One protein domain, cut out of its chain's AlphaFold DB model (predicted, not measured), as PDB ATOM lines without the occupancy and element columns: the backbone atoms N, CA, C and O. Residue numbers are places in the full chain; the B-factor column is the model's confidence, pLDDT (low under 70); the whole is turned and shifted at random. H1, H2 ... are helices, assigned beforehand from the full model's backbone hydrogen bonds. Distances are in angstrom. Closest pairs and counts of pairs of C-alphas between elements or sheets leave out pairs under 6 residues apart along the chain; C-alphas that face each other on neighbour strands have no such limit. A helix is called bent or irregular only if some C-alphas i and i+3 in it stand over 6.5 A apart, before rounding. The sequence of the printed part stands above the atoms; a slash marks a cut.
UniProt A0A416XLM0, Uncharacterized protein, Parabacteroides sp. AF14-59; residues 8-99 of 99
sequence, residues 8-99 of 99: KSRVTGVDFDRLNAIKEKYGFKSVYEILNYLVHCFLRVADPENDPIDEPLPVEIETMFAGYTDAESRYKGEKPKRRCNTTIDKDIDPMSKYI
ATOM      1  N   LYS A   8      95.944 127.285 127.457       81.44
ATOM      2  CA  LYS A   8      95.975 125.825 127.278       81.44
ATOM      3  C   LYS A   8      96.928 125.218 128.301       81.44
ATOM      4  O   LYS A   8      98.131 125.443 128.213       81.44
ATOM      5  N   SER A   9      96.397 124.420 129.223       81.00
ATOM      6  CA  SER A   9      97.191 123.631 130.170       81.00
ATOM      7  C   SER A   9      97.064 122.139 129.868       81.00
ATOM      8  O   SER A   9      96.031 121.684 129.377       81.00
ATOM      9  N   ARG A  10      98.132 121.381 130.133       83.12
ATOM     10  CA  ARG A  10      98.131 119.916 130.058       83.12
ATOM     11  C   ARG A  10      98.178 119.362 131.475       83.12
ATOM     12  O   ARG A  10      99.075 119.713 132.236       83.12
ATOM     13  N   VAL A  11      97.234 118.484 131.779       87.00
ATOM     14  CA  VAL A  11      97.139 117.744 133.040       87.00
ATOM     15  C   VAL A  11      97.045 116.253 132.731       87.00
ATOM     16  O   VAL A  11      96.709 115.874 131.603       87.00
ATOM     17  N   THR A  12      97.370 115.405 133.705       89.00
ATOM     18  CA  THR A  12      97.173 113.960 133.556       89.00
ATOM     19  C   THR A  12      95.675 113.635 133.496       89.00
ATOM     20  O   THR A  12      94.843 114.421 133.955       89.00
ATOM     21  N   GLY A  13      95.314 112.472 132.940       92.94
ATOM     22  CA  GLY A  13      93.916 112.015 132.956       92.94
ATOM     23  C   GLY A  13      93.376 111.898 134.384       92.94
ATOM     24  O   GLY A  13      92.292 112.388 134.672       92.94
ATOM     25  N   VAL A  14      94.200 111.382 135.301       93.75
ATOM     26  CA  VAL A  14      93.867 111.247 136.727       93.75
ATOM     27  C   VAL A  14      93.577 112.605 137.368       93.75
ATOM     28  O   VAL A  14      92.595 112.748 138.093       93.75
ATOM     29  N   ASP A  15      94.392 113.625 137.098       92.75
ATOM     30  CA  ASP A  15      94.150 114.966 137.639       92.75
ATOM     31  C   ASP A  15      92.898 115.606 137.043       92.75
ATOM     32  O   ASP A  15      92.156 116.290 137.749       92.75
ATOM     33  N   PHE A  16      92.626 115.358 135.760       94.62
ATOM     34  CA  PHE A  16      91.399 115.825 135.128       94.62
ATOM     35  C   PHE A  16      90.152 115.177 135.743       94.62
ATOM     36  O   PHE A  16      89.183 115.878 136.030       94.62
ATOM     37  N   ASP A  17      90.188 113.873 136.015       97.00
ATOM     38  CA  ASP A  17      89.087 113.162 136.668       97.00
ATOM     39  C   ASP A  17      88.847 113.693 138.088       97.00
ATOM     40  O   ASP A  17      87.705 113.940 138.485       97.00
ATOM     41  N   ARG A  18      89.925 113.980 138.831       96.81
ATOM     42  CA  ARG A  18      89.846 114.637 140.147       96.81
ATOM     43  C   ARG A  18      89.210 116.025 140.056       96.81
ATOM     44  O   ARG A  18      88.347 116.351 140.870       96.81
ATOM     45  N   LEU A  19      89.596 116.833 139.066       95.94
ATOM     46  CA  LEU A  19      88.990 118.147 138.824       95.94
ATOM     47  C   LEU A  19      87.504 118.031 138.477       95.94
ATOM     48  O   LEU A  19      86.699 118.818 138.971       95.94
ATOM     49  N   ASN A  20      87.124 117.038 137.672       97.06
ATOM     50  CA  ASN A  20      85.723 116.781 137.348       97.06
ATOM     51  C   ASN A  20      84.912 116.393 138.589       97.06
ATOM     52  O   ASN A  20      83.816 116.914 138.774       97.06
ATOM     53  N   ALA A  21      85.452 115.552 139.472       97.81
ATOM     54  CA  ALA A  21      84.780 115.196 140.722       97.81
ATOM     55  C   ALA A  21      84.568 116.415 141.640       97.81
ATOM     56  O   ALA A  21      83.495 116.575 142.220       97.81
ATOM     57  N   ILE A  22      85.561 117.305 141.742       97.31
ATOM     58  CA  ILE A  22      85.448 118.577 142.482       97.31
ATOM     59  C   ILE A  22      84.379 119.471 141.850       97.31
ATOM     60  O   ILE A  22      83.548 120.032 142.563       97.31
ATOM     61  N   LYS A  23      84.382 119.573 140.517       97.12
ATOM     62  CA  LYS A  23      83.402 120.351 139.758       97.12
ATOM     63  C   LYS A  23      81.972 119.923 140.104       97.12
ATOM     64  O   LYS A  23      81.179 120.777 140.486       97.12
ATOM     65  N   GLU A  24      81.673 118.625 140.034       97.50
ATOM     66  CA  GLU A  24      80.346 118.090 140.384       97.50
ATOM     67  C   GLU A  24      80.014 118.306 141.870       97.50
ATOM     68  O   GLU A  24      78.923 118.758 142.205       97.50
ATOM     69  N   LYS A  25      80.971 118.043 142.772       97.75
ATOM     70  CA  LYS A  25      80.759 118.142 144.225       97.75
ATOM     71  C   LYS A  25      80.371 119.550 144.687       97.75
ATOM     72  O   LYS A  25      79.566 119.678 145.605       97.75
ATOM     73  N   TYR A  26      80.969 120.583 144.099       96.31
ATOM     74  CA  TYR A  26      80.779 121.975 144.523       96.31
ATOM     75  C   TYR A  26      79.941 122.805 143.540       96.31
ATOM     76  O   TYR A  26      79.815 124.012 143.718       96.31
ATOM     77  N   GLY A  27      79.350 122.174 142.519       95.25
ATOM     78  CA  GLY A  27      78.412 122.832 141.608       95.25
ATOM     79  C   GLY A  27      79.052 123.797 140.606       95.25
ATOM     80  O   GLY A  27      78.391 124.727 140.147       95.25
ATOM     81  N   PHE A  28      80.319 123.589 140.241       96.00
ATOM     82  CA  PHE A  28      80.938 124.352 139.157       96.00
ATOM     83  C   PHE A  28      80.348 123.927 137.801       96.00
ATOM     84  O   PHE A  28      80.113 122.751 137.530       96.00
ATOM     85  N   LYS A  29      80.170 124.877 136.886       95.31
ATOM     86  CA  LYS A  29      79.658 124.660 135.524       95.31
ATOM     87  C   LYS A  29      80.642 123.881 134.659       95.31
ATOM     88  O   LYS A  29      80.249 123.168 133.740       95.31
ATOM     89  N   SER A  30      81.942 124.056 134.898       94.44
ATOM     90  CA  SER A  30      82.997 123.388 134.133       94.44
ATOM     91  C   SER A  30      84.315 123.343 134.901       94.44
ATOM     92  O   SER A  30      84.563 124.165 135.778       94.44
ATOM     93  N   VAL A  31      85.217 122.441 134.502       94.00
ATOM     94  CA  VAL A  31      86.611 122.449 134.985       94.00
ATOM     95  C   VAL A  31      87.302 123.782 134.659       94.00
ATOM     96  O   VAL A  31      88.126 124.262 135.432       94.00
ATOM     97  N   TYR A  32      86.933 124.431 133.550       91.56
ATOM     98  CA  TYR A  32      87.460 125.746 133.187       91.56
ATOM     99  C   TYR A  32      87.021 126.853 134.145       91.56
ATOM    100  O   TYR A  32      87.765 127.808 134.329       91.56
ATOM    101  N   GLU A  33      85.847 126.741 134.770       92.94
ATOM    102  CA  GLU A  33      85.404 127.710 135.775       92.94
ATOM    103  C   GLU A  33      86.288 127.645 137.021       92.94
ATOM    104  O   GLU A  33      86.702 128.688 137.516       92.94
ATOM    105  N   ILE A  34      86.675 126.438 137.447       93.62
ATOM    106  CA  ILE A  34      87.650 126.243 138.530       93.62
ATOM    107  C   ILE A  34      88.983 126.903 138.161       93.62
ATOM    108  O   ILE A  34      89.545 127.655 138.952       93.62
ATOM    109  N   LEU A  35      89.485 126.660 136.946       91.94
ATOM    110  CA  LEU A  35      90.742 127.261 136.489       91.94
ATOM    111  C   LEU A  35      90.658 128.789 136.419       91.94
ATOM    112  O   LEU A  35      91.577 129.468 136.866       91.94
ATOM    113  N   ASN A  36      89.558 129.332 135.897       90.81
ATOM    114  CA  ASN A  36      89.337 130.774 135.832       90.81
ATOM    115  C   ASN A  36      89.265 131.390 137.232       90.81
ATOM    116  O   ASN A  36      89.828 132.458 137.438       90.81
ATOM    117  N   TYR A  37      88.618 130.712 138.184       91.88
ATOM    118  CA  TYR A  37      88.554 131.145 139.577       91.88
ATOM    119  C   TYR A  37      89.946 131.192 140.216       91.88
ATOM    120  O   TYR A  37      90.328 132.216 140.772       91.88
ATOM    121  N   LEU A  38      90.744 130.132 140.054       91.62
ATOM    122  CA  LEU A  38      92.114 130.089 140.577       91.62
ATOM    123  C   LEU A  38      93.006 131.176 139.963       91.62
ATOM    124  O   LEU A  38      93.738 131.842 140.686       91.62
ATOM    125  N   VAL A  39      92.929 131.374 138.642       90.75
ATOM    126  CA  VAL A  39      93.672 132.440 137.947       90.75
ATOM    127  C   VAL A  39      93.226 133.815 138.432       90.75
ATOM    128  O   VAL A  39      94.070 134.678 138.650       90.75
ATOM    129  N   HIS A  40      91.921 134.014 138.619       90.75
ATOM    130  CA  HIS A  40      91.386 135.261 139.145       90.75
ATOM    131  C   HIS A  40      91.957 135.539 140.535       90.75
ATOM    132  O   HIS A  40      92.640 136.543 140.686       90.75
ATOM    133  N   CYS A  41      91.781 134.624 141.495       92.06
ATOM    134  CA  CYS A  41      92.319 134.753 142.852       92.06
ATOM    135  C   CYS A  41      93.827 135.020 142.876       92.06
ATOM    136  O   CYS A  41      94.276 135.888 143.616       92.06
ATOM    137  N   PHE A  42      94.598 134.306 142.052       90.69
ATOM    138  CA  PHE A  42      96.040 134.510 141.958       90.69
ATOM    139  C   PHE A  42      96.393 135.937 141.521       90.69
ATOM    140  O   PHE A  42      97.231 136.565 142.157       90.69
ATOM    141  N   LEU A  43      95.742 136.465 140.476       90.31
ATOM    142  CA  LEU A  43      96.011 137.819 139.982       90.31
ATOM    143  C   LEU A  43      95.681 138.890 141.023       90.31
ATOM    144  O   LEU A  43      96.462 139.816 141.179       90.31
ATOM    145  N   ARG A  44      94.586 138.729 141.775       90.12
ATOM    146  CA  ARG A  44      94.208 139.692 142.821       90.12
ATOM    147  C   ARG A  44      95.264 139.821 143.923       90.12
ATOM    148  O   ARG A  44      95.440 140.892 144.484       90.12
ATOM    149  N   VAL A  45      95.951 138.721 144.251       89.00
ATOM    150  CA  VAL A  45      96.994 138.709 145.295       89.00
ATOM    151  C   VAL A  45      98.363 139.089 144.730       89.00
ATOM    152  O   VAL A  45      99.121 139.795 145.385       89.00
ATOM    153  N   ALA A  46      98.699 138.612 143.529       87.94
ATOM    154  CA  ALA A  46     100.014 138.818 142.925       87.94
ATOM    155  C   ALA A  46     100.164 140.177 142.218       87.94
ATOM    156  O   ALA A  46     101.289 140.640 142.048       87.94
ATOM    157  N   ASP A  47      99.058 140.792 141.794       88.50
ATOM    158  CA  ASP A  47      99.018 142.064 141.064       88.50
ATOM    159  C   ASP A  47      97.841 142.958 141.529       88.50
ATOM    160  O   ASP A  47      96.953 143.295 140.740       88.50
ATOM    161  N   PRO A  48      97.794 143.333 142.825       87.94
ATOM    162  CA  PRO A  48      96.678 144.096 143.387       87.94
ATOM    163  C   PRO A  48      96.566 145.516 142.808       87.94
ATOM    164  O   PRO A  48      95.468 146.057 142.738       87.94
ATOM    165  N   GLU A  49      97.670 146.123 142.353       87.94
ATOM    166  CA  GLU A  49      97.682 147.491 141.801       87.94
ATOM    167  C   GLU A  49      96.886 147.620 140.490       87.94
ATOM    168  O   GLU A  49      96.414 148.706 140.155       87.94
ATOM    169  N   ASN A  50      96.736 146.518 139.747       88.38
ATOM    170  CA  ASN A  50      96.012 146.470 138.476       88.38
ATOM    171  C   ASN A  50      94.641 145.778 138.594       88.38
ATOM    172  O   ASN A  50      93.970 145.568 137.573       88.38
ATOM    173  N   ASP A  51      94.211 145.409 139.804       88.00
ATOM    174  CA  ASP A  51      92.922 144.756 140.021       88.00
ATOM    175  C   ASP A  51      91.773 145.782 139.942       88.00
ATOM    176  O   ASP A  51      91.791 146.795 140.637       88.00
ATOM    177  N   PRO A  52      90.745 145.562 139.102       87.25
ATOM    178  CA  PRO A  52      89.569 146.429 139.065       87.25
ATOM    179  C   PRO A  52      88.622 146.277 140.273       87.25
ATOM    180  O   PRO A  52      87.607 146.974 140.313       87.25
ATOM    181  N   ILE A  53      88.865 145.327 141.184       88.25
ATOM    182  CA  ILE A  53      88.016 145.024 142.343       88.25
ATOM    183  C   ILE A  53      88.765 145.377 143.635       88.25
ATOM    184  O   ILE A  53      89.739 144.716 143.984       88.25
ATOM    185  N   ASP A  54      88.231 146.336 144.396       81.81
ATOM    186  CA  ASP A  54      88.797 146.780 145.685       81.81
ATOM    187  C   ASP A  54      88.405 145.886 146.886       81.81
ATOM    188  O   ASP A  54      88.879 146.081 148.002       81.81
ATOM    189  N   GLU A  55      87.509 144.910 146.700       87.88
ATOM    190  CA  GLU A  55      87.022 144.041 147.784       87.88
ATOM    191  C   GLU A  55      88.099 143.038 148.237       87.88
ATOM    192  O   GLU A  55      88.551 142.250 147.409       87.88
ATOM    193  N   PRO A  56      88.482 142.965 149.521       83.81
ATOM    194  CA  PRO A  56      89.524 142.037 149.968       83.81
ATOM    195  C   PRO A  56      89.158 140.574 149.680       83.81
ATOM    196  O   PRO A  56      87.985 140.188 149.689       83.81
ATOM    197  N   LEU A  57      90.167 139.742 149.414       88.44
ATOM    198  CA  LEU A  57      89.947 138.305 149.274       88.44
ATOM    199  C   LEU A  57      89.815 137.658 150.662       88.44
ATOM    200  O   LEU A  57      90.266 138.212 151.663       88.44
ATOM    201  N   PRO A  58      89.224 136.454 150.760       91.19
ATOM    202  CA  PRO A  58      89.299 135.676 151.990       91.19
ATOM    203  C   PRO A  58      90.757 135.462 152.416       91.19
ATOM    204  O   PRO A  58      91.607 135.138 151.580       91.19
ATOM    205  N   VAL A  59      91.028 135.595 153.718       88.44
ATOM    206  CA  VAL A  59      92.381 135.539 154.301       88.44
ATOM    207  C   VAL A  59      93.118 134.254 153.915       88.44
ATOM    208  O   VAL A  59      94.332 134.266 153.708       88.44
ATOM    209  N   GLU A  60      92.405 133.135 153.773       87.75
ATOM    210  CA  GLU A  60      92.992 131.861 153.357       87.75
ATOM    211  C   GLU A  60      93.575 131.920 151.937       87.75
ATOM    212  O   GLU A  60      94.630 131.340 151.678       87.75
ATOM    213  N   ILE A  61      92.911 132.634 151.023       88.06
ATOM    214  CA  ILE A  61      93.359 132.805 149.635       88.06
ATOM    215  C   ILE A  61      94.533 133.783 149.574       88.06
ATOM    216  O   ILE A  61      95.517 133.509 148.885       88.06
ATOM    217  N   GLU A  62      94.464 134.883 150.324       86.31
ATOM    218  CA  GLU A  62      95.569 135.840 150.434       86.31
ATOM    219  C   GLU A  62      96.831 135.144 150.956       86.31
ATOM    220  O   GLU A  62      97.884 135.189 150.322       86.31
ATOM    221  N   THR A  63      96.696 134.387 152.048       86.56
ATOM    222  CA  THR A  63      97.799 133.632 152.659       86.56
ATOM    223  C   THR A  63      98.344 132.557 151.721       86.56
ATOM    224  O   THR A  63      99.554 132.332 151.676       86.56
ATOM    225  N   MET A  64      97.473 131.895 150.948       85.19
ATOM    226  CA  MET A  64      97.889 130.888 149.974       85.19
ATOM    227  C   MET A  64      98.832 131.479 148.925       85.19
ATOM    228  O   MET A  64      99.783 130.797 148.540       85.19
ATOM    229  N   PHE A  65      98.582 132.713 148.468       82.69
ATOM    230  CA  PHE A  65      99.309 133.305 147.345       82.69
ATOM    231  C   PHE A  65     100.367 134.361 147.707       82.69
ATOM    232  O   PHE A  65     101.210 134.667 146.863       82.69
ATOM    233  N   ALA A  66     100.398 134.849 148.950       73.88
ATOM    234  CA  ALA A  66     101.286 135.924 149.413       73.88
ATOM    235  C   ALA A  66     102.802 135.675 149.220       73.88
ATOM    236  O   ALA A  66     103.584 136.618 149.265       73.88
ATOM    237  N   GLY A  67     103.236 134.425 149.008       69.25
ATOM    238  CA  GLY A  67     104.650 134.052 148.850       69.25
ATOM    239  C   GLY A  67     105.126 133.784 147.415       69.25
ATOM    240  O   GLY A  67     106.262 133.342 147.242       69.25
ATOM    241  N   TYR A  68     104.284 133.975 146.389       63.69
ATOM    242  CA  TYR A  68     104.641 133.651 144.993       63.69
ATOM    243  C   TYR A  68     105.230 134.815 144.188       63.69
ATOM    244  O   TYR A  68     105.516 134.631 143.007       63.69
ATOM    245  N   THR A  69     105.453 135.977 144.799       56.78
ATOM    246  CA  THR A  69     106.087 137.132 144.141       56.78
ATOM    247  C   THR A  69     107.545 136.867 143.729       56.78
ATOM    248  O   THR A  69     107.963 137.375 142.697       56.78
ATOM    249  N   ASP A  70     108.270 135.991 144.443       55.31
ATOM    250  CA  ASP A  70     109.687 135.646 144.182       55.31
ATOM    251  C   ASP A  70     109.930 134.149 143.861       55.31
ATOM    252  O   ASP A  70     111.063 133.661 143.859       55.31
ATOM    253  N   ALA A  71     108.874 133.358 143.634       57.16
ATOM    254  CA  ALA A  71     108.999 131.903 143.565       57.16
ATOM    255  C   ALA A  71     109.328 131.379 142.152       57.16
ATOM    256  O   ALA A  71     108.479 131.367 141.261       57.16
ATOM    257  N   GLU A  72     110.525 130.807 141.983       61.59
ATOM    258  CA  GLU A  72     110.822 129.871 140.890       61.59
ATOM    259  C   GLU A  72     109.772 128.745 140.860       61.59
ATOM    260  O   GLU A  72     109.489 128.107 141.884       61.59
ATOM    261  N   SER A  73     109.182 128.484 139.687       62.81
ATOM    262  CA  SER A  73     108.124 127.479 139.549       62.81
ATOM    263  C   SER A  73     108.617 126.101 139.999       62.81
ATOM    264  O   SER A  73     109.427 125.449 139.338       62.81
ATOM    265  N   ARG A  74     108.072 125.607 141.114       65.50
ATOM    266  CA  ARG A  74     108.340 124.244 141.608       65.50
ATOM    267  C   ARG A  74     107.607 123.169 140.802       65.50
ATOM    268  O   ARG A  74     107.870 121.977 140.971       65.50
ATOM    269  N   TYR A  75     106.693 123.568 139.918       67.94
ATOM    270  CA  TYR A  75     105.937 122.657 139.071       67.94
ATOM    271  C   TYR A  75     106.765 122.259 137.846       67.94
ATOM    272  O   TYR A  75     106.910 123.026 136.895       67.94
ATOM    273  N   LYS A  76     107.296 121.032 137.847       63.81
ATOM    274  CA  LYS A  76     108.078 120.513 136.710       63.81
ATOM    275  C   LYS A  76     107.218 120.059 135.528       63.81
ATOM    276  O   LYS A  76     107.740 119.994 134.418       63.81
ATOM    277  N   GLY A  77     105.924 119.820 135.759       63.62
ATOM    278  CA  GLY A  77     104.959 119.335 134.774       63.62
ATOM    279  C   GLY A  77     105.336 117.991 134.145       63.62
ATOM    280  O   GLY A  77     106.501 117.671 133.920       63.62
ATOM    281  N   GLU A  78     104.344 117.185 133.791       62.62
ATOM    282  CA  GLU A  78     104.600 116.028 132.935       62.62
ATOM    283  C   GLU A  78     104.508 116.457 131.468       62.62
ATOM    284  O   GLU A  78     103.438 116.774 130.943       62.62
ATOM    285  N   LYS A  79     105.653 116.498 130.774       60.19
ATOM    286  CA  LYS A  79     105.658 116.659 129.316       60.19
ATOM    287  C   LYS A  79     105.240 115.316 128.704       60.19
ATOM    288  O   LYS A  79     105.954 114.334 128.902       60.19
ATOM    289  N   PRO A  80     104.131 115.233 127.946       59.97
ATOM    290  CA  PRO A  80     103.732 113.970 127.341       59.97
ATOM    291  C   PRO A  80     104.821 113.485 126.381       59.97
ATOM    292  O   PRO A  80     105.389 114.281 125.624       59.97
ATOM    293  N   LYS A  81     105.097 112.174 126.402       60.66
ATOM    294  CA  LYS A  81     106.015 111.540 125.450       60.66
ATOM    295  C   LYS A  81     105.531 111.860 124.035       60.66
ATOM    296  O   LYS A  81     104.387 111.570 123.681       60.66
ATOM    297  N   ARG A  82     106.387 112.496 123.229       59.19
ATOM    298  CA  ARG A  82     106.133 112.665 121.794       59.19
ATOM    299  C   ARG A  82     105.914 111.268 121.213       59.19
ATOM    300  O   ARG A  82     106.731 110.386 121.461       59.19
ATOM    301  N   ARG A  83     104.831 111.057 120.458       55.88
ATOM    302  CA  ARG A  83     104.739 109.865 119.611       55.88
ATOM    303  C   ARG A  83     105.910 109.953 118.635       55.88
ATOM    304  O   ARG A  83     106.003 110.930 117.895       55.88
ATOM    305  N   CYS A  84     106.831 108.995 118.684       48.62
ATOM    306  CA  CYS A  84     107.732 108.776 117.566       48.62
ATOM    307  C   CYS A  84     106.837 108.360 116.400       48.62
ATOM    308  O   CYS A  84     106.097 107.383 116.512       48.62
ATOM    309  N   ASN A  85     106.845 109.137 115.324       52.50
ATOM    310  CA  ASN A  85     106.268 108.692 114.068       52.50
ATOM    311  C   ASN A  85     107.153 107.532 113.605       52.50
ATOM    312  O   ASN A  85     108.215 107.768 113.036       52.50
ATOM    313  N   THR A  86     106.782 106.293 113.925       54.28
ATOM    314  CA  THR A  86     107.366 105.133 113.255       54.28
ATOM    315  C   THR A  86     106.949 105.262 111.799       54.28
ATOM    316  O   THR A  86     105.773 105.096 111.475       54.28
ATOM    317  N   THR A  87     107.879 105.660 110.934       52.19
ATOM    318  CA  THR A  87     107.717 105.529 109.490       52.19
ATOM    319  C   THR A  87     107.445 104.052 109.239       52.19
ATOM    320  O   THR A  87     108.308 103.216 109.493       52.19
ATOM    321  N   ILE A  88     106.214 103.708 108.867       56.50
ATOM    322  CA  ILE A  88     105.897 102.358 108.411       56.50
ATOM    323  C   ILE A  88     106.614 102.226 107.066       56.50
ATOM    324  O   ILE A  88     106.236 102.913 106.115       56.50
ATOM    325  N   ASP A  89     107.675 101.419 107.006       52.84
ATOM    326  CA  ASP A  89     108.293 101.025 105.740       52.84
ATOM    327  C   ASP A  89     107.213 100.370 104.874       52.84
ATOM    328  O   ASP A  89     106.615  99.357 105.248       52.84
ATOM    329  N   LYS A  90     106.919 100.984 103.725       54.44
ATOM    330  CA  LYS A  90     105.863 100.552 102.794       54.44
ATOM    331  C   LYS A  90     106.190  99.243 102.062       54.44
ATOM    332  O   LYS A  90     105.383  98.791 101.259       54.44
ATOM    333  N   ASP A  91     107.318  98.612 102.368       56.25
ATOM    334  CA  ASP A  91     107.813  97.430 101.658       56.25
ATOM    335  C   ASP A  91     107.331  96.093 102.253       56.25
ATOM    336  O   ASP A  91     107.737  95.032 101.783       56.25
ATOM    337  N   ILE A  92     106.452  96.109 103.266       57.16
ATOM    338  CA  ILE A  92     105.990  94.883 103.952       57.16
ATOM    339  C   ILE A  92     104.537  94.502 103.597       57.16
ATOM    340  O   ILE A  92     104.075  93.445 104.016       57.16
ATOM    341  N   ASP A  93     103.814  95.278 102.779       55.28
ATOM    342  CA  ASP A  93     102.467  94.877 102.335       55.28
ATOM    343  C   ASP A  93     102.458  94.330 100.890       55.28
ATOM    344  O   ASP A  93     102.448  95.107  99.926       55.28
ATOM    345  N   PRO A  94     102.423  92.994 100.694       58.53
ATOM    346  CA  PRO A  94     102.367  92.385  99.366       58.53
ATOM    347  C   PRO A  94     101.068  92.690  98.599       58.53
ATOM    348  O   PRO A  94     100.988  92.362  97.414       58.53
ATOM    349  N   MET A  95     100.066  93.321  99.224       62.28
ATOM    350  CA  MET A  95      98.772  93.607  98.599       62.28
ATOM    351  C   MET A  95      98.664  95.006  97.967       62.28
ATOM    352  O   MET A  95      97.662  95.315  97.323       62.28
ATOM    353  N   SER A  96      99.724  95.820  98.027       58.41
ATOM    354  CA  SER A  96      99.776  97.140  97.368       58.41
ATOM    355  C   SER A  96      99.840  97.087  95.828       58.41
ATOM    356  O   SER A  96      99.783  98.136  95.193       58.41
ATOM    357  N   LYS A  97      99.982  95.909  95.202       50.62
ATOM    358  CA  LYS A  97     100.062  95.771  93.730       50.62
ATOM    359  C   LYS A  97      98.706  95.657  93.021       50.62
ATOM    360  O   LYS A  97      98.689  95.526  91.800       50.62
ATOM    361  N   TYR A  98      97.598  95.679  93.761       57.91
ATOM    362  CA  TYR A  98      96.252  95.448  93.219       57.91
ATOM    363  C   TYR A  98      95.290  96.636  93.388       57.91
ATOM    364  O   TYR A  98      94.077  96.446  93.309       57.91
ATOM    365  N   ILE A  99      95.815  97.849  93.594       54.25
ATOM    366  CA  ILE A  99      95.054  99.108  93.501       54.25
ATOM    367  C   ILE A  99      95.663  99.962  92.395       54.25
ATOM    368  O   ILE A  99      96.909 100.081  92.384       54.25
TER     369      ILE A  99
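Overview. This is residues 8 to 99 of the 99 residues of an uncharacterized protein of Parabacteroides sp. AF14-59 (UniProt A0A416XLM0). What shape do the parts make? H1 and H3 each meet one end of the longest helix, H2, nearly at right angles, making a small body, and a long arm, residues 81 to 99, sticks out with the short H4 near its tip. What is it built of? The printed part has 92 residues with four named helices, in the order H1, H2, H3, H4, and no named strand; the class is all helix, with 42 residues, under half, in named elements. How large is it? It is extended, with a radius of gyration of the C-alphas of 22.9 A and spans of 74 by 33 by 23 A, and the arm makes the length.

Arrangement. What touches H2, residues 31 to 46? H1, residues 13 to 26, touches it with residues 19 to 23 alone, about perpendicular at 85 degrees; the closest C-alphas, of Lys 23 and Val 31, are 6.1 A apart. H3, residues 59 to 65, touches residues 41 to 46 of H2 alone, about perpendicular at 89 degrees, the closest C-alphas being those of Val 45 and Glu 62, 6.1 A apart. What stays apart? H1 and H3 are apart, and H4, residues 94 to 98, touches no helix. How do the backbones run? Every O i to N i+4 pair is within hydrogen-bond range in H1, H2 and H3; in H4 it is 0 of 1, and 0 of 2 for O i to N i+3.

Along the chain. Where does H2 lie? It runs 22.6 A from C-alpha 31 at (86.611, 122.449, 134.985) to C-alpha 46. Where are the others? H1 begins with C-alpha 13 at (93.916, 112.015, 132.956) and is 20.1 A long; H3 is 10.1 A long. H4, 9.2 A long, ends with C-alpha 98 at (96.252, 95.448, 93.219) and is irregular, but only just: C-alphas 94 and 97 are 7.0 A apart.

Size, cuts and confidence. How far does it reach? The C-alphas of Asp 54 and Tyr 98, the two farthest apart, are 73.8 A apart, and the printed part has no cut. Which links are long? Those from H2 to H3, 12 residues, and from H3 to H4, 28 residues. Where is confidence low? The model's pLDDT is under 70 in residues 67 to 99.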